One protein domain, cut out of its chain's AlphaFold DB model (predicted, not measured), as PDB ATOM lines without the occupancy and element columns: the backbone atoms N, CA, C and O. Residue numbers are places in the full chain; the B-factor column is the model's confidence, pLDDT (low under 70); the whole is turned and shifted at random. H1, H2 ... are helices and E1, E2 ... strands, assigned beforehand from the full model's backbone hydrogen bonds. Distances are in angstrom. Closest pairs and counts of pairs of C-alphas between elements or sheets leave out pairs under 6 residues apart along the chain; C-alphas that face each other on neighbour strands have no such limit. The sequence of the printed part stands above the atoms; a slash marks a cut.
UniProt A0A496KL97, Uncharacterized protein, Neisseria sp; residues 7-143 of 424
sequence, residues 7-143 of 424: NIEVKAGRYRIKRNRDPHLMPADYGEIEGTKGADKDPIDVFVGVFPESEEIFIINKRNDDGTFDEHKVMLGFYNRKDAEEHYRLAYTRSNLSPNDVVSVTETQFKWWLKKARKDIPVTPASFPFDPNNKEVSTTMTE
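AT A GLANCE: This is residues 7 to 143 of the 424 residues of an uncharacterized protein of Neisseria sp (UniProt A0A496KL97). A strongly twisted sheet of six strands makes the core, with H1 over one face and H2 on the opposite face, three layers in all. The loop of residues 11 to 28 lies at one end of the long axis and H3 at the other. The printed part has 137 residues, with E1 E2 E3 E4 E5 H1 E6 H2 H3 along the chain; the mixed sheet runs E1 E2 E3 E5 E4 E6. The class is mixed, helices and strands, with under half of the residues in named elements; the whole is compact, radius of gyration of the C-alphas 14.5 A, spanning 47 by 29 by 28 A.

IN THESE COORDINATES: Find C-alpha 7 at (234.008, 244.629, 204.959), where E1, residues 7 to 10, begins. E2 is 29 to 33, E3 44 to 48, E4 56 to 63 (22.4 A), E5 69 to 76 (21.0 A) and E6 102 to 106. H1 is 81 to 91 (15.6 A), H2 107 to 116 (14.2 A), and H3, 135 to 142, ends at C-alpha 142, (256.088, 271.531, 217.389).

HOW THE PARTS SIT: E1 E2 E3 form a meander, each strand the antiparallel neighbour of the one before: see N 9 and O 30 at 2.9 A, N 31 and O 46 at 2.9 A. E3 and E5 are parallel, N 74 to O 45 2.9 A. The hairpin E4 and E5 has N 60 and O 73 at 2.8 A; antiparallel E4 and E6 have N 59 and O 103 at 2.9 A. E5, H1, E6 make a split strand-helix-strand unit, E4 between its strands, its crossover right-handed. H1 has a height over the sheet of 8.9 A; its closest C-alphas to E5 are Ala 84 and Met 75, 6.2 A. For H2 and E4 they are Glu 107 and Ile 57, 6.8 A. H3 only grazes the sheet with residues 135 to 137. In H1, H2 and H3 every O i to N i+4 pair is within hydrogen-bond range.

THE WHOLE: The C-alphas farthest apart, Asn 20 and Thr 142, are 49.1 A apart. The printed part has no cut; the links E1 to E2 and H2 to H3 are long. Confidence is under 70 at residues 93 to 96, 99, 126 and 129 to 143.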
ATOM      1  N   ASN A   7     235.221 245.412 204.796       95.81
ATOM      2  CA  ASN A   7     234.008 244.629 204.959       95.81
ATOM      3  C   ASN A   7     233.471 244.844 206.375       95.81
ATOM      4  O   ASN A   7     234.112 244.450 207.345       95.81
ATOM      5  N   ILE A   8     232.313 245.495 206.512       96.25
ATOM      6  CA  ILE A   8     231.688 245.732 207.821       96.25
ATOM      7  C   ILE A   8     230.820 244.529 208.194       96.25
ATOM      8  O   ILE A   8     229.776 244.301 207.584       96.25
ATOM      9  N   GLU A   9     231.225 243.803 209.234       93.69
ATOM     10  CA  GLU A   9     230.514 242.631 209.756       93.69
ATOM     11  C   GLU A   9     229.369 243.024 210.699       93.69
ATOM     12  O   GLU A   9     228.296 242.416 210.695       93.69
ATOM     13  N   VAL A  10     229.605 244.025 211.550       95.12
ATOM     14  CA  VAL A  10     228.703 244.407 212.639       95.12
ATOM     15  C   VAL A  10     228.580 245.922 212.683       95.12
ATOM     16  O   VAL A  10     229.573 246.638 212.767       95.12
ATOM     17  N   LYS A  11     227.344 246.424 212.649       95.69
ATOM     18  CA  LYS A  11     227.069 247.856 212.796       95.69
ATOM     19  C   LYS A  11     227.161 248.306 214.251       95.69
ATOM     20  O   LYS A  11     226.803 247.542 215.150       95.69
ATOM     21  N   ALA A  12     227.578 249.552 214.464       93.44
ATOM     22  CA  ALA A  12     227.625 250.177 215.781       93.44
ATOM     23  C   ALA A  12     226.299 249.983 216.550       93.44
ATOM     24  O   ALA A  12     225.205 250.051 215.983       93.44
ATOM     25  N   GLY A  13     226.394 249.701 217.849       91.62
ATOM     26  CA  GLY A  13     225.260 249.417 218.731       91.62
ATOM     27  C   GLY A  13     224.684 247.999 218.613       91.62
ATOM     28  O   GLY A  13     223.678 247.694 219.255       91.62
ATOM     29  N   ARG A  14     225.286 247.113 217.807       93.94
ATOM     30  CA  ARG A  14     224.893 245.697 217.705       93.94
ATOM     31  C   ARG A  14     225.879 244.792 218.434       93.94
ATOM     32  O   ARG A  14     227.042 245.130 218.635       93.94
ATOM     33  N   TYR A  15     225.402 243.612 218.822       91.00
ATOM     34  CA  TYR A  15     226.248 242.582 219.410       91.00
ATOM     35  C   TYR A  15     226.927 241.758 218.318       91.00
ATOM     36  O   TYR A  15     226.255 241.223 217.434       91.00
ATOM     37  N   ARG A  16     228.249 241.594 218.416       90.31
ATOM     38  CA  ARG A  16     228.988 240.568 217.680       90.31
ATOM     39  C   ARG A  16     228.802 239.233 218.392       90.31
ATOM     40  O   ARG A  16     229.109 239.115 219.576       90.31
ATOM     41  N   ILE A  17     228.316 238.228 217.666       87.38
ATOM     42  CA  ILE A  17     228.036 236.890 218.196       87.38
ATOM     43  C   ILE A  17     228.963 235.895 217.499       87.38
ATOM     44  O   ILE A  17     228.860 235.688 216.292       87.38
ATOM     45  N   LYS A  18     229.862 235.262 218.259       81.56
ATOM     46  CA  LYS A  18     230.691 234.143 217.791       81.56
ATOM     47  C   LYS A  18     230.291 232.867 218.531       81.56
ATOM     48  O   LYS A  18     229.959 232.898 219.712       81.56
ATOM     49  N   ARG A  19     230.324 231.726 217.835       81.12
ATOM     50  CA  ARG A  19     230.002 230.419 218.430       81.12
ATOM     51  C   ARG A  19     230.965 230.142 219.595       81.12
ATOM     52  O   ARG A  19     232.174 230.238 219.412       81.12
ATOM     53  N   ASN A  20     230.425 229.794 220.764       80.62
ATOM     54  CA  ASN A  20     231.172 229.511 222.001       80.62
ATOM     55  C   ASN A  20     231.946 230.705 222.605       80.62
ATOM     56  O   ASN A  20     232.914 230.488 223.331       80.62
ATOM     57  N   ARG A  21     231.547 231.952 222.324       78.94
ATOM     58  CA  ARG A  21     232.052 233.145 223.022       78.94
ATOM     59  C   ARG A  21     230.890 234.023 223.473       78.94
ATOM     60  O   ARG A  21     229.831 234.007 222.842       78.94
ATOM     61  N   ASP A  22     231.099 234.781 224.544       81.12
ATOM     62  CA  ASP A  22     230.107 235.747 225.009       81.12
ATOM     63  C   ASP A  22     229.857 236.815 223.925       81.12
ATOM     64  O   ASP A  22     230.785 237.182 223.198       81.12
ATOM     65  N   PRO A  23     228.617 237.311 223.762       84.75
ATOM     66  CA  PRO A  23     228.335 238.406 222.842       84.75
ATOM     67  C   PRO A  23     229.011 239.704 223.291       84.75
ATOM     68  O   PRO A  23     228.911 240.091 224.454       84.75
ATOM     69  N   HIS A  24     229.648 240.420 222.363       83.94
ATOM     70  CA  HIS A  24     230.284 241.712 222.646       83.94
ATOM     71  C   HIS A  24     229.501 242.834 221.964       83.94
ATOM     72  O   HIS A  24     229.248 242.757 220.762       83.94
ATOM     73  N   LEU A  25     229.126 243.879 222.703       89.31
ATOM     74  CA  LEU A  25     228.518 245.073 222.111       89.31
ATOM     75  C   LEU A  25     229.590 245.850 221.341       89.31
ATOM     76  O   LEU A  25     230.614 246.203 221.916       89.31
ATOM     77  N   MET A  26     229.357 246.122 220.059       93.44
ATOM     78  CA  MET A  26     230.270 246.920 219.240       93.44
ATOM     79  C   MET A  26     229.877 248.403 219.334       93.44
ATOM     80  O   MET A  26     228.784 248.759 218.893       93.44
ATOM     81  N   PRO A  27     230.718 249.281 219.907       92.50
ATOM     82  CA  PRO A  27     230.405 250.703 220.059       92.50
ATOM     83  C   PRO A  27     230.626 251.506 218.766       92.50
ATOM     84  O   PRO A  27     230.091 252.599 218.635       92.50
ATOM     85  N   ALA A  28     231.362 250.950 217.803       94.75
ATOM     86  CA  ALA A  28     231.567 251.496 216.463       94.75
ATOM     87  C   ALA A  28     231.307 250.411 215.405       94.75
ATOM     88  O   ALA A  28     231.160 249.235 215.750       94.75
ATOM     89  N   ASP A  29     231.229 250.801 214.129       96.75
ATOM     90  CA  ASP A  29     231.143 249.835 213.031       96.75
ATOM     91  C   ASP A  29     232.399 248.961 213.059       96.75
ATOM     92  O   ASP A  29     233.511 249.469 213.164       96.75
ATOM     93  N   TYR A  30     232.223 247.647 212.997       96.62
ATOM     94  CA  TYR A  30     233.299 246.680 213.154       96.62
ATOM     95  C   TYR A  30     233.324 245.711 211.980       96.62
ATOM     96  O   TYR A  30     232.280 245.244 211.512       96.62
ATOM     97  N   GLY A  31     234.524 245.364 211.539       96.00
ATOM     98  CA  GLY A  31     234.733 244.323 210.553       96.00
ATOM     99  C   GLY A  31     236.206 244.133 210.255       96.00
ATOM    100  O   GLY A  31     237.027 244.161 211.168       96.00
ATOM    101  N   GLU A  32     236.537 243.963 208.983       96.44
ATOM    102  CA  GLU A  32     237.877 243.573 208.552       96.44
ATOM    103  C   GLU A  32     238.359 244.345 207.319       96.44
ATOM    104  O   GLU A  32     237.572 244.857 206.513       96.44
ATOM    105  N   ILE A  33     239.680 244.418 207.162       96.19
ATOM    106  CA  ILE A  33     240.327 244.989 205.978       96.19
ATOM    107  C   ILE A  33     240.611 243.860 204.990       96.19
ATOM    108  O   ILE A  33     241.494 243.025 205.214       96.19
ATOM    109  N   GLU A  34     239.881 243.839 203.878       93.56
ATOM    110  CA  GLU A  34     239.941 242.737 202.920       93.56
ATOM    111  C   GLU A  34     241.333 242.594 202.286       93.56
ATOM    112  O   GLU A  34     242.053 243.568 202.044       93.56
ATOM    113  N   GLY A  35     241.721 241.350 201.993       89.94
ATOM    114  CA  GLY A  35     243.002 241.042 201.348       89.94
ATOM    115  C   GLY A  35     244.230 241.249 202.240       89.94
ATOM    116  O   GLY A  35     245.360 241.176 201.754       89.94
ATOM    117  N   THR A  36     244.031 241.498 203.536       92.94
ATOM    118  CA  THR A  36     245.105 241.559 204.528       92.94
ATOM    119  C   THR A  36     245.253 240.229 205.266       92.94
ATOM    120  O   THR A  36     244.416 239.337 205.158       92.94
ATOM    121  N   LYS A  37     246.365 240.082 205.987       91.50
ATOM    122  CA  LYS A  37     246.638 238.928 206.843       91.50
ATOM    123  C   LYS A  37     247.240 239.422 208.154       91.50
ATOM    124  O   LYS A  37     248.303 240.053 208.124       91.50
ATOM    125  N   GLY A  38     246.528 239.183 209.247       89.38
ATOM    126  CA  GLY A  38     246.899 239.488 210.622       89.38
ATOM    127  C   GLY A  38     247.739 238.387 211.273       89.38
ATOM    128  O   GLY A  38     248.148 237.421 210.619       89.38
ATOM    129  N   ALA A  39     248.011 238.564 212.569       88.12
ATOM    130  CA  ALA A  39     248.807 237.653 213.398       88.12
ATOM    131  C   ALA A  39     248.206 236.240 213.471       88.12
ATOM    132  O   ALA A  39     248.909 235.236 213.365       88.12
ATOM    133  N   ASP A  40     246.884 236.180 213.597       83.81
ATOM    134  CA  ASP A  40     246.062 234.978 213.727       83.81
ATOM    135  C   ASP A  40     245.776 234.277 212.387       83.81
ATOM    136  O   ASP A  40     245.177 233.202 212.366       83.81
ATOM    137  N   LYS A  41     246.307 234.825 211.283       85.62
ATOM    138  CA  LYS A  41     246.114 234.409 209.883       85.62
ATOM    139  C   LYS A  41     244.765 234.792 209.273       85.62
ATOM    140  O   LYS A  41     244.602 234.514 208.080       85.62
ATOM    141  N   ASP A  42     243.893 235.462 210.015       89.94
ATOM    142  CA  ASP A  42     242.663 236.057 209.497       89.94
ATOM    143  C   ASP A  42     242.934 237.497 209.008       89.94
ATOM    144  O   ASP A  42     244.033 238.032 209.207       89.94
ATOM    145  N   PRO A  43     242.010 238.129 208.265       95.25
ATOM    146  CA  PRO A  43     242.137 239.537 207.902       95.25
ATOM    147  C   PRO A  43     242.214 240.452 209.133       95.25
ATOM    148  O   PRO A  43     241.689 240.149 210.197       95.25
ATOM    149  N   ILE A  44     242.892 241.591 208.992       96.06
ATOM    150  CA  ILE A  44     243.105 242.523 210.104       96.06
ATOM    151  C   ILE A  44     241.777 243.181 210.490       96.06
ATOM    152  O   ILE A  44     241.125 243.811 209.651       96.06
ATOM    153  N   ASP A  45     241.435 243.083 211.773       96.25
ATOM    154  CA  ASP A  45     240.250 243.697 212.364       96.25
ATOM    155  C   ASP A  45     240.300 245.230 212.308       96.25
ATOM    156  O   ASP A  45     241.325 245.859 212.605       96.25
ATOM    157  N   VAL A  46     239.154 245.845 212.012       96.81
ATOM    158  CA  VAL A  46     238.994 247.298 211.960       96.81
ATOM    159  C   VAL A  46     237.705 247.767 212.627       96.81
ATOM    160  O   VAL A  46     236.626 247.213 212.419       96.81
ATOM    161  N   PHE A  47     237.825 248.840 213.400       97.00
ATOM    162  CA  PHE A  47     236.725 249.678 213.848       97.00
ATOM    163  C   PHE A  47     236.680 250.952 213.007       97.00
ATOM    164  O   PHE A  47     237.709 251.578 212.752       97.00
ATOM    165  N   VAL A  48     235.476 251.352 212.611       95.81
ATOM    166  CA  VAL A  48     235.208 252.561 211.835       95.81
ATOM    167  C   VAL A  48     234.326 253.488 212.669       95.81
ATOM    168  O   VAL A  48     233.151 253.206 212.913       95.81
ATOM    169  N   GLY A  49     234.925 254.577 213.140       90.62
ATOM    170  CA  GLY A  49     234.252 255.669 213.827       90.62
ATOM    171  C   GLY A  49     233.498 256.592 212.865       90.62
ATOM    172  O   GLY A  49     233.470 256.398 211.648       90.62
ATOM    173  N   VAL A  50     232.848 257.608 213.430       90.81
ATOM    174  CA  VAL A  50     231.914 258.487 212.704       90.81
ATOM    175  C   VAL A  50     232.574 259.690 212.018       90.81
ATOM    176  O   VAL A  50     231.864 260.459 211.375       90.81
ATOM    177  N   PHE A  51     233.897 259.847 212.131       86.44
ATOM    178  CA  PHE A  51     234.673 260.967 211.577       86.44
ATOM    179  C   PHE A  51     235.526 260.509 210.382       86.44
ATOM    180  O   PHE A  51     236.739 260.336 210.521       86.44
ATOM    181  N   PRO A  52     234.937 260.251 209.199       82.62
ATOM    182  CA  PRO A  52     235.660 259.725 208.037       82.62
ATOM    183  C   PRO A  52     236.780 260.641 207.519       82.62
ATOM    184  O   PRO A  52     237.649 260.175 206.787       82.62
ATOM    185  N   GLU A  53     236.746 261.924 207.874       75.56
ATOM    186  CA  GLU A  53     237.761 262.936 207.580       75.56
ATOM    187  C   GLU A  53     238.965 262.904 208.527       75.56
ATOM    188  O   GLU A  53     239.940 263.613 208.281       75.56
ATOM    189  N   SER A  54     238.918 262.119 209.609       81.75
ATOM    190  CA  SER A  54     240.054 261.983 210.518       81.75
ATOM    191  C   SER A  54     241.236 261.378 209.769       81.75
ATOM    192  O   SER A  54     241.173 260.237 209.325       81.75
ATOM    193  N   GLU A  55     242.312 262.148 209.628       77.25
ATOM    194  CA  GLU A  55     243.553 261.732 208.959       77.25
ATOM    195  C   GLU A  55     244.437 260.838 209.845       77.25
ATOM    196  O   GLU A  55     245.472 260.337 209.401       77.25
ATOM    197  N   GLU A  56     244.041 260.651 211.105       81.44
ATOM    198  CA  GLU A  56     244.786 259.902 212.106       81.44
ATOM    199  C   GLU A  56     244.207 258.492 212.265       81.44
ATOM    200  O   GLU A  56     242.997 258.295 212.401       81.44
ATOM    201  N   ILE A  57     245.090 257.498 212.224       93.12
ATOM    202  CA  ILE A  57     244.751 256.081 212.323       93.12
ATOM    203  C   ILE A  57     245.426 255.539 213.572       93.12
ATOM    204  O   ILE A  57     246.621 255.738 213.764       93.12
ATOM    205  N   PHE A  58     244.691 254.806 214.404       94.19
ATOM    206  CA  PHE A  58     245.270 254.190 215.598       94.19
ATOM    207  C   PHE A  58     245.331 252.680 215.428       94.19
ATOM    208  O   PHE A  58     244.357 252.054 215.019       94.19
ATOM    209  N   ILE A  59     246.471 252.080 215.750       95.94
ATOM    210  CA  ILE A  59     246.641 250.629 215.775       95.94
ATOM    211  C   ILE A  59     246.799 250.203 217.225       95.94
ATOM    212  O   ILE A  59     247.686 250.680 217.930       95.94
ATOM    213  N   ILE A  60     245.933 249.294 217.658       95.50
ATOM    214  CA  ILE A  60     245.931 248.743 219.006       95.50
ATOM    215  C   ILE A  60     246.535 247.340 218.979       95.50
ATOM    216  O   ILE A  60     246.028 246.455 218.292       95.50
ATOM    217  N   ASN A  61     247.595 247.124 219.754       94.25
ATOM    218  CA  ASN A  61     248.149 245.811 220.059       94.25
ATOM    219  C   ASN A  61     247.297 245.147 221.134       94.25
ATOM    220  O   ASN A  61     247.477 245.378 222.332       94.25
ATOM    221  N   LYS A  62     246.365 244.296 220.719       91.88
ATOM    222  CA  LYS A  62     245.620 243.489 221.670       91.88
ATOM    223  C   LYS A  62     246.560 242.473 222.315       91.88
ATOM    224  O   LYS A  62     247.359 241.821 221.644       91.88
ATOM    225  N   ARG A  63     246.414 242.318 223.629       89.00
ATOM    226  CA  ARG A  63     247.095 241.292 224.417       89.00
ATOM    227  C   ARG A  63     246.122 240.220 224.892       89.00
ATOM    228  O   ARG A  63     244.915 240.463 224.997       89.00
ATOM    229  N   ASN A  64     246.669 239.045 225.164       86.06
ATOM    230  CA  ASN A  64     246.016 237.982 225.915       86.06
ATOM    231  C   ASN A  64     246.029 238.296 227.418       86.06
ATOM    232  O   ASN A  64     246.725 239.206 227.871       86.06
ATOM    233  N   ASP A  65     245.277 237.519 228.201       83.31
ATOM    234  CA  ASP A  65     245.202 237.679 229.662       83.31
ATOM    235  C   ASP A  65     246.571 237.477 230.346       83.31
ATOM    236  O   ASP A  65     246.828 238.054 231.400       83.31
ATOM    237  N   ASP A  66     247.473 236.709 229.722       83.12
ATOM    238  CA  ASP A  66     248.859 236.495 230.162       83.12
ATOM    239  C   ASP A  66     249.832 237.619 229.740       83.12
ATOM    240  O   ASP A  66     251.023 237.565 230.047       83.12
ATOM    241  N   GLY A  67     249.341 238.648 229.039       82.62
ATOM    242  CA  GLY A  67     250.116 239.796 228.561       82.62
ATOM    243  C   GLY A  67     250.839 239.583 227.226       82.62
ATOM    244  O   GLY A  67     251.423 240.538 226.691       82.62
ATOM    245  N   THR A  68     250.791 238.378 226.652       86.44
ATOM    246  CA  THR A  68     251.370 238.100 225.330       86.44
ATOM    247  C   THR A  68     250.603 238.827 224.228       86.44
ATOM    248  O   THR A  68     249.417 239.128 224.367       86.44
ATOM    249  N   PHE A  69     251.294 239.168 223.138       90.38
ATOM    250  CA  PHE A  69     250.661 239.774 221.968       90.38
ATOM    251  C   PHE A  69     249.710 238.772 221.301       90.38
ATOM    252  O   PHE A  69     250.080 237.615 221.108       90.38
ATOM    253  N   ASP A  70     248.508 239.231 220.963       91.00
ATOM    254  CA  ASP A  70     247.470 238.425 220.318       91.00
ATOM    255  C   ASP A  70     247.283 238.862 218.860       91.00
ATOM    256  O   ASP A  70     247.638 238.144 217.929       91.00
ATOM    257  N   GLU A  71     246.787 240.082 218.654       93.69
ATOM    258  CA  GLU A  71     246.412 240.592 217.334       93.69
ATOM    259  C   GLU A  71     246.392 242.129 217.294       93.69
ATOM    260  O   GLU A  71     246.456 242.807 218.323       93.69
ATOM    261  N   HIS A  72     246.271 242.694 216.091       96.12
ATOM    262  CA  HIS A  72     246.103 244.133 215.898       96.12
ATOM    263  C   HIS A  72     244.640 244.495 215.667       96.12
ATOM    264  O   HIS A  72     243.957 243.825 214.895       96.12
ATOM    265  N   LYS A  73     244.190 245.611 216.249       96.00
ATOM    266  CA  LYS A  73     242.906 246.238 215.910       96.00
ATOM    267  C   LYS A  73     243.132 247.641 215.394       96.00
ATOM    268  O   LYS A  73     243.739 248.467 216.073       96.00
ATOM    269  N   VAL A  74     242.665 247.894 214.182       97.50
ATOM    270  CA  VAL A  74     242.804 249.192 213.530       97.50
ATOM    271  C   VAL A  74     241.595 250.048 213.873       97.50
ATOM    272  O   VAL A  74     240.461 249.598 213.772       97.50
ATOM    273  N   MET A  75     241.829 251.297 214.237       96.81
ATOM    274  CA  MET A  75     240.801 252.276 214.551       96.81
ATOM    275  C   MET A  75     240.877 253.383 213.498       96.81
ATOM    276  O   MET A  75     241.839 254.152 213.465       96.81
ATOM    277  N   LEU A  76     239.880 253.446 212.616       94.62
ATOM    278  CA  LEU A  76     239.765 254.460 211.567       94.62
ATOM    279  C   LEU A  76     238.608 255.404 211.882       94.62
ATOM    280  O   LEU A  76     237.542 254.954 212.285       94.62
ATOM    281  N   GLY A  77     238.779 256.702 211.646       89.69
ATOM    282  CA  GLY A  77     237.668 257.654 211.718       89.69
ATOM    283  C   GLY A  77     237.229 258.036 213.126       89.69
ATOM    284  O   GLY A  77     236.049 258.294 213.362       89.69
ATOM    285  N   PHE A  78     238.172 258.039 214.064       88.81
ATOM    286  CA  PHE A  78     237.962 258.486 215.439       88.81
ATOM    287  C   PHE A  78     238.461 259.915 215.616       88.81
ATOM    288  O   PHE A  78     239.374 260.353 214.912       88.81
ATOM    289  N   TYR A  79     237.856 260.639 216.558       80.44
ATOM    290  CA  TYR A  79     238.141 262.061 216.755       80.44
ATOM    291  C   TYR A  79     239.577 262.306 217.235       80.44
ATOM    292  O   TYR A  79     240.233 263.257 216.818       80.44
ATOM    293  N   ASN A  80     240.060 261.446 218.130       78.25
ATOM    294  CA  ASN A  80     241.428 261.440 218.628       78.25
ATOM    295  C   ASN A  80     241.752 260.074 219.248       78.25
ATOM    296  O   ASN A  80     240.896 259.192 219.351       78.25
ATOM    297  N   ARG A  81     242.987 259.921 219.725       84.75
ATOM    298  CA  ARG A  81     243.454 258.692 220.368       84.75
ATOM    299  C   ARG A  81     242.570 258.239 221.532       84.75
ATOM    300  O   ARG A  81     242.243 257.061 221.630       84.75
ATOM    301  N   LYS A  82     242.174 259.160 222.417       83.50
ATOM    302  CA  LYS A  82     241.367 258.839 223.605       83.50
ATOM    303  C   LYS A  82     240.007 258.255 223.215       83.50
ATOM    304  O   LYS A  82     239.571 257.286 223.830       83.50
ATOM    305  N   ASP A  83     239.382 258.815 222.184       85.50
ATOM    306  CA  ASP A  83     238.116 258.338 221.624       85.50
ATOM    307  C   ASP A  83     238.243 256.912 221.054       85.50
ATOM    308  O   ASP A  83     237.440 256.034 221.375       85.50
ATOM    309  N   ALA A  84     239.310 256.640 220.295       90.06
ATOM    310  CA  ALA A  84     239.606 255.298 219.789       90.06
ATOM    311  C   ALA A  84     239.832 254.285 220.928       90.06
ATOM    312  O   ALA A  84     239.279 253.183 220.915       90.06
ATOM    313  N   GLU A  85     240.606 254.658 221.948       90.19
ATOM    314  CA  GLU A  85     240.847 253.799 223.108       90.19
ATOM    315  C   GLU A  85     239.568 253.493 223.901       90.19
ATOM    316  O   GLU A  85     239.385 252.368 224.367       90.19
ATOM    317  N   GLU A  86     238.687 254.477 224.083       89.31
ATOM    318  CA  GLU A  86     237.418 254.302 224.795       89.31
ATOM    319  C   GLU A  86     236.494 253.329 224.054       89.31
ATOM    320  O   GLU A  86     235.988 252.380 224.656       89.31
ATOM    321  N   HIS A  87     236.361 253.485 222.735       91.50
ATOM    322  CA  HIS A  87     235.593 252.556 221.907       91.50
ATOM    323  C   HIS A  87     236.168 251.137 221.949       91.50
ATOM    324  O   HIS A  87     235.423 250.162 222.054       91.50
ATOM    325  N   TYR A  88     237.492 250.993 221.949       92.88
ATOM    326  CA  TYR A  88     238.110 249.684 222.120       92.88
ATOM    327  C   TYR A  88     237.801 249.075 223.501       92.88
ATOM    328  O   TYR A  88     237.393 247.916 223.590       92.88
ATOM    329  N   ARG A  89     237.933 249.850 224.588       89.69
ATOM    330  CA  ARG A  89     237.643 249.383 225.959       89.69
ATOM    331  C   ARG A  89     236.182 248.962 226.132       89.69
ATOM    332  O   ARG A  89     235.914 247.960 226.790       89.69
ATOM    333  N   LEU A  90     235.247 249.680 225.511       88.56
ATOM    334  CA  LEU A  90     233.822 249.337 225.517       88.56
ATOM    335  C   LEU A  90     233.532 248.023 224.772       88.56
ATOM    336  O   LEU A  90     232.704 247.236 225.228       88.56
ATOM    337  N   ALA A  91     234.236 247.753 223.666       87.25
ATOM    338  CA  ALA A  91     234.111 246.496 222.920       87.25
ATOM    339  C   ALA A  91     234.767 245.295 223.634       87.25
ATOM    340  O   ALA A  91     234.352 244.146 223.441       87.25
ATOM    341  N   TYR A  92     235.794 245.552 224.454       84.56
ATOM    342  CA  TYR A  92     236.593 244.542 225.152       84.56
ATOM    343  C   TYR A  92     236.758 244.904 226.634       84.56
ATOM    344  O   TYR A  92     237.826 245.322 227.082       84.56
ATOM    345  N   THR A  93     235.703 244.690 227.418       66.00
ATOM    346  CA  THR A  93     235.607 245.079 228.841       66.00
ATOM    347  C   THR A  93     236.630 244.417 229.774       66.00
ATOM    348  O   THR A  93     236.831 244.902 230.883       66.00
ATOM    349  N   ARG A  94     237.301 243.340 229.340       65.56
ATOM    350  CA  ARG A  94     238.425 242.697 230.056       65.56
ATOM    351  C   ARG A  94     239.808 243.105 229.531       65.56
ATOM    352  O   ARG A  94     240.797 242.462 229.857       65.56
ATOM    353  N   SER A  95     239.898 244.121 228.673       67.25
ATOM    354  CA  SER A  95     241.176 244.500 228.069       67.25
ATOM    355  C   SER A  95     242.085 245.246 229.051       67.25
ATOM    356  O   SER A  95     241.743 246.308 229.567       67.25
ATOM    357  N   ASN A  96     243.295 244.720 229.239       68.56
ATOM    358  CA  ASN A  96     244.386 245.385 229.957       68.56
ATOM    359  C   ASN A  96     245.121 246.367 229.027       68.56
ATOM    360  O   ASN A  96     246.328 246.250 228.827       68.56
ATOM    361  N   LEU A  97     244.384 247.289 228.396       76.50
ATOM    362  CA  LEU A  97     244.951 248.199 227.399       76.50
ATOM    363  C   LEU A  97     245.899 249.211 228.055       76.50
ATOM    364  O   LEU A  97     245.448 250.159 228.710       76.50
ATOM    365  N   SER A  98     247.202 249.023 227.845       74.38
ATOM    366  CA  SER A  98     248.238 249.969 228.257       74.38
ATOM    367  C   SER A  98     248.351 251.126 227.258       74.38
ATOM    368  O   SER A  98     248.145 250.917 226.062       74.38
ATOM    369  N   PRO A  99     248.766 252.333 227.685       68.25
ATOM    370  CA  PRO A  99     249.119 253.404 226.754       68.25
ATOM    371  C   PRO A  99     250.166 252.988 225.705       68.25
ATOM    372  O   PRO A  99     250.139 253.479 224.584       68.25
ATOM    373  N   ASN A 100     251.064 252.053 226.017       71.25
ATOM    374  CA  ASN A 100     252.084 251.599 225.060       71.25
ATOM    375  C   ASN A 100     251.543 250.631 223.995       71.25
ATOM    376  O   ASN A 100     252.269 250.275 223.070       71.25
ATOM    377  N   ASP A 101     250.291 250.190 224.121       86.56
ATOM    378  CA  ASP A 101     249.661 249.276 223.171       86.56
ATOM    379  C   ASP A 101     248.930 250.008 222.045       86.56
ATOM    380  O   ASP A 101     248.397 249.359 221.153       86.56
ATOM    381  N   VAL A 102     248.898 251.339 222.065       87.81
ATOM    382  CA  VAL A 102     248.183 252.155 221.082       87.81
ATOM    383  C   VAL A 102     249.197 253.010 220.343       87.81
ATOM    384  O   VAL A 102     249.908 253.800 220.963       87.81
ATOM    385  N   VAL A 103     249.258 252.849 219.025       87.75
ATOM    386  CA  VAL A 103     250.186 253.585 218.163       87.75
ATOM    387  C   VAL A 103     249.397 254.422 217.166       87.75
ATOM    388  O   VAL A 103     248.588 253.870 216.419       87.75
ATOM    389  N   SER A 104     249.633 255.736 217.147       88.44
ATOM    390  CA  SER A 104     249.100 256.624 216.111       88.44
ATOM    391  C   SER A 104     249.958 256.575 214.849       88.44
ATOM    392  O   SER A 104     251.190 256.620 214.914       88.44
ATOM    393  N   VAL A 105     249.308 256.491 213.689       85.00
ATOM    394  CA  VAL A 105     249.938 256.449 212.370       85.00
ATOM    395  C   VAL A 105     249.156 257.276 211.351       85.00
ATOM    396  O   VAL A 105     247.942 257.449 211.454       85.00
ATOM    397  N   THR A 106     249.842 257.772 210.323       85.31
ATOM    398  CA  THR A 106     249.193 258.390 209.156       85.31
ATOM    399  C   THR A 106     248.644 257.342 208.192       85.31
ATOM    400  O   THR A 106     249.033 256.170 208.219       85.31
ATOM    401  N   GLU A 107     247.814 257.774 207.241       85.94
ATOM    402  CA  GLU A 107     247.393 256.944 206.107       85.94
ATOM    403  C   GLU A 107     248.585 256.333 205.343       85.94
ATOM    404  O   GLU A 107     248.543 255.160 204.954       85.94
ATOM    405  N   THR A 108     249.666 257.095 205.147       83.81
ATOM    406  CA  THR A 108     250.872 256.630 204.443       83.81
ATOM    407  C   THR A 108     251.570 255.515 205.218       83.81
ATOM    408  O   THR A 108     251.836 254.447 204.655       83.81
ATOM    409  N   GLN A 109     251.823 255.730 206.514       83.06
ATOM    410  CA  GLN A 109     252.430 254.739 207.408       83.06
ATOM    411  C   GLN A 109     251.574 253.476 207.489       83.06
ATOM    412  O   GLN A 109     252.084 252.357 207.390       83.06
ATOM    413  N   PHE A 110     250.259 253.652 207.588       92.94
ATOM    414  CA  PHE A 110     249.309 252.557 207.654       92.94
ATOM    415  C   PHE A 110     249.320 251.700 206.382       92.94
ATOM    416  O   PHE A 110     249.465 250.478 206.442       92.94
ATOM    417  N   LYS A 111     249.247 252.331 205.204       89.00
ATOM    418  CA  LYS A 111     249.319 251.632 203.910       89.00
ATOM    419  C   LYS A 111     250.651 250.919 203.702       89.00
ATOM    420  O   LYS A 111     250.673 249.852 203.082       89.00
ATOM    421  N   TRP A 112     251.750 251.495 204.184       87.25
ATOM    422  CA  TRP A 112     253.053 250.838 204.168       87.25
ATOM    423  C   TRP A 112     253.048 249.590 205.054       87.25
ATOM    424  O   TRP A 112     253.390 248.505 204.579       87.25
ATOM    425  N   TRP A 113     252.572 249.712 206.295       91.50
ATOM    426  CA  TRP A 113     252.521 248.616 207.264       91.50
ATOM    427  C   TRP A 113     251.691 247.438 206.751       91.50
ATOM    428  O   TRP A 113     252.148 246.291 206.771       91.50
ATOM    429  N   LEU A 114     250.529 247.717 206.152       90.38
ATOM    430  CA  LEU A 114     249.693 246.695 205.523       90.38
ATOM    431  C   LEU A 114     250.423 245.911 204.418       90.38
ATOM    432  O   LEU A 114     250.128 244.729 204.230       90.38
ATOM    433  N   LYS A 115     251.377 246.519 203.706       85.44
ATOM    434  CA  LYS A 115     252.064 245.907 202.556       85.44
ATOM    435  C   LYS A 115     253.421 245.289 202.881       85.44
ATOM    436  O   LYS A 115     253.839 244.380 202.167       85.44
ATOM    437  N   LYS A 116     254.145 245.836 203.859       79.88
ATOM    438  CA  LYS A 116     255.589 245.596 204.022       79.88
ATOM    439  C   LYS A 116     255.982 245.047 205.388       79.88
ATOM    440  O   LYS A 116     256.948 244.296 205.458       79.88
ATOM    441  N   ALA A 117     255.250 245.391 206.442       78.62
ATOM    442  CA  ALA A 117     255.625 245.021 207.800       78.62
ATOM    443  C   ALA A 117     255.163 243.609 208.175       78.62
ATOM    444  O   ALA A 117     254.260 243.036 207.558       78.62
ATOM    445  N   ARG A 118     255.761 243.071 209.239       81.00
ATOM    446  CA  ARG A 118     255.255 241.893 209.948       81.00
ATOM    447  C   ARG A 118     254.024 242.263 210.779       81.00
ATOM    448  O   ARG A 118     253.967 243.351 211.341       81.00
ATOM    449  N   LYS A 119     253.042 241.357 210.828       90.44
ATOM    450  CA  LYS A 119     251.746 241.547 211.514       90.44
ATOM    451  C   LYS A 119     251.550 240.575 212.673       90.44
ATOM    452  O   LYS A 119     250.484 240.543 213.262       90.44
ATOM    453  N   ASP A 120     252.557 239.752 212.942       88.19
ATOM    454  CA  ASP A 120     252.610 238.737 213.992       88.19
ATOM    455  C   ASP A 120     253.439 239.199 215.206       88.19
ATOM    456  O   ASP A 120     253.819 238.390 216.048       88.19
ATOM    457  N   ILE A 121     253.736 240.499 215.285       88.56
ATOM    458  CA  ILE A 121     254.473 241.144 216.375       88.56
ATOM    459  C   ILE A 121     253.780 242.457 216.756       88.56
ATOM    460  O   ILE A 121     253.223 243.112 215.874       88.56
ATOM    461  N   PRO A 122     253.834 242.888 218.031       88.06
ATOM    462  CA  PRO A 122     253.268 244.170 218.431       88.06
ATOM    463  C   PRO A 122     253.979 245.320 217.715       88.06
ATOM    464  O   PRO A 122     255.202 245.310 217.559       88.06
ATOM    465  N   VAL A 123     253.216 246.336 217.318       82.94
ATOM    466  CA  VAL A 123     253.776 247.548 216.716       82.94
ATOM    467  C   VAL A 123     254.102 248.582 217.786       82.94
ATOM    468  O   VAL A 123     253.374 248.754 218.754       82.94
ATOM    469  N   THR A 124     255.188 249.310 217.608       82.94
ATOM    470  CA  THR A 124     255.534 250.497 218.401       82.94
ATOM    471  C   THR A 124     255.658 251.685 217.449       82.94
ATOM    472  O   THR A 124     255.681 251.472 216.234       82.94
ATOM    473  N   PRO A 125     255.792 252.931 217.934       75.06
ATOM    474  CA  PRO A 125     256.103 254.052 217.048       75.06
ATOM    475  C   PRO A 125     257.334 253.799 216.155       75.06
ATOM    476  O   PRO A 125     257.345 254.207 214.999       75.06
ATOM    477  N   ALA A 126     258.325 253.040 216.641       67.19
ATOM    478  CA  ALA A 126     259.517 252.658 215.877       67.19
ATOM    479  C   ALA A 126     259.266 251.578 214.802       67.19
ATOM    480  O   ALA A 126     260.142 251.305 213.988       67.19
ATOM    481  N   SER A 127     258.085 250.950 214.779       71.94
ATOM    482  CA  SER A 127     257.718 249.919 213.795       71.94
ATOM    483  C   SER A 127     257.258 250.488 212.447       71.94
ATOM    484  O   SER A 127     257.000 249.713 211.525       71.94
ATOM    485  N   PHE A 128     257.122 251.811 212.329       71.94
ATOM    486  CA  PHE A 128     256.644 252.492 211.127       71.94
ATOM    487  C   PHE A 128     257.734 253.393 210.533       71.94
ATOM    488  O   PHE A 128     258.532 253.959 211.282       71.94
ATOM    489  N   PRO A 129     257.753 253.585 209.200       55.72
ATOM    490  CA  PRO A 129     258.580 254.616 208.588       55.72
ATOM    491  C   PRO A 129     258.144 255.980 209.121       55.72
ATOM    492  O   PRO A 129     256.961 256.199 209.376       55.72
ATOM    493  N   PHE A 130     259.080 256.905 209.297       57.34
ATOM    494  CA  PHE A 130     258.759 258.250 209.765       57.34
ATOM    495  C   PHE A 130     257.800 258.974 208.802       57.34
ATOM    496  O   PHE A 130     258.006 258.953 207.591       57.34
ATOM    497  N   ASP A 131     256.785 259.662 209.335       54.19
ATOM    498  CA  ASP A 131     255.916 260.557 208.562       54.19
ATOM    499  C   ASP A 131     255.780 261.904 209.289       54.19
ATOM    500  O   ASP A 131     255.270 261.934 210.413       54.19
ATOM    501  N   PRO A 132     256.208 263.023 208.670       51.62
ATOM    502  CA  PRO A 132     256.139 264.346 209.287       51.62
ATOM    503  C   PRO A 132     254.704 264.832 209.543       51.62
ATOM    504  O   PRO A 132     254.521 265.778 210.301       51.62
ATOM    505  N   ASN A 133     253.693 264.205 208.933       57.78
ATOM    506  CA  ASN A 133     252.284 264.550 209.128       57.78
ATOM    507  C   ASN A 133     251.616 263.732 210.245       57.78
ATOM    508  O   ASN A 133     250.443 263.951 210.545       57.78
ATOM    509  N   ASN A 134     252.323 262.775 210.860       60.12
ATOM    510  CA  ASN A 134     251.801 262.053 212.017       60.12
ATOM    511  C   ASN A 134     251.636 263.043 213.173       60.12
ATOM    512  O   ASN A 134     252.607 263.678 213.560       60.12
ATOM    513  N   LYS A 135     250.436 263.184 213.742       53.72
ATOM    514  CA  LYS A 135     250.163 264.189 214.777       53.72
ATOM    515  C   LYS A 135     250.860 263.900 216.106       53.72
ATOM    516  O   LYS A 135     251.266 264.860 216.747       53.72
ATOM    517  N   GLU A 136     251.098 262.650 216.509       52.72
ATOM    518  CA  GLU A 136     251.886 262.353 217.723       52.72
ATOM    519  C   GLU A 136     253.379 262.684 217.521       52.72
ATOM    520  O   GLU A 136     254.024 263.254 218.407       52.72
ATOM    521  N   VAL A 137     253.913 262.430 216.321       45.06
ATOM    522  CA  VAL A 137     255.289 262.808 215.941       45.06
ATOM    523  C   VAL A 137     255.400 264.323 215.714       45.06
ATOM    524  O   VAL A 137     256.340 264.956 216.172       45.06
ATOM    525  N   SER A 138     254.408 264.950 215.086       36.53
ATOM    526  CA  SER A 138     254.340 266.393 214.834       36.53
ATOM    527  C   SER A 138     254.140 267.182 216.124       36.53
ATOM    528  O   SER A 138     254.735 268.246 216.251       36.53
ATOM    529  N   THR A 139     253.362 266.687 217.093       35.19
ATOM    530  CA  THR A 139     253.170 267.344 218.402       35.19
ATOM    531  C   THR A 139     254.459 267.279 219.224       35.19
ATOM    532  O   THR A 139     254.850 268.283 219.805       35.19
ATOM    533  N   THR A 140     255.216 266.177 219.150       39.28
ATOM    534  CA  THR A 140     256.584 266.110 219.712       39.28
ATOM    535  C   THR A 140     257.621 266.951 218.943       39.28
ATOM    536  O   THR A 140     258.688 267.225 219.485       39.28
ATOM    537  N   MET A 141     257.313 267.409 217.719       37.84
ATOM    538  CA  MET A 141     258.172 268.282 216.893       37.84
ATOM    539  C   MET A 141     257.789 269.774 216.914       37.84
ATOM    540  O   MET A 141     258.598 270.608 216.509       37.84
ATOM    541  N   THR A 142     256.569 270.133 217.329       36.56
ATOM    542  CA  THR A 142     256.088 271.531 217.389       36.56
ATOM    543  C   THR A 142     255.867 272.041 218.804       36.56
ATOM    544  O   THR A 142     255.973 273.249 219.020       36.56
ATOM    545  N   GLU A 143     255.647 271.166 219.785       37.00
ATOM    546  CA  GLU A 143     255.801 271.560 221.176       37.00
ATOM    547  C   GLU A 143     257.283 271.563 221.522       37.00
ATOM    548  O   GLU A 143     258.001 270.573 221.391       37.00
TER     549      GLU A 143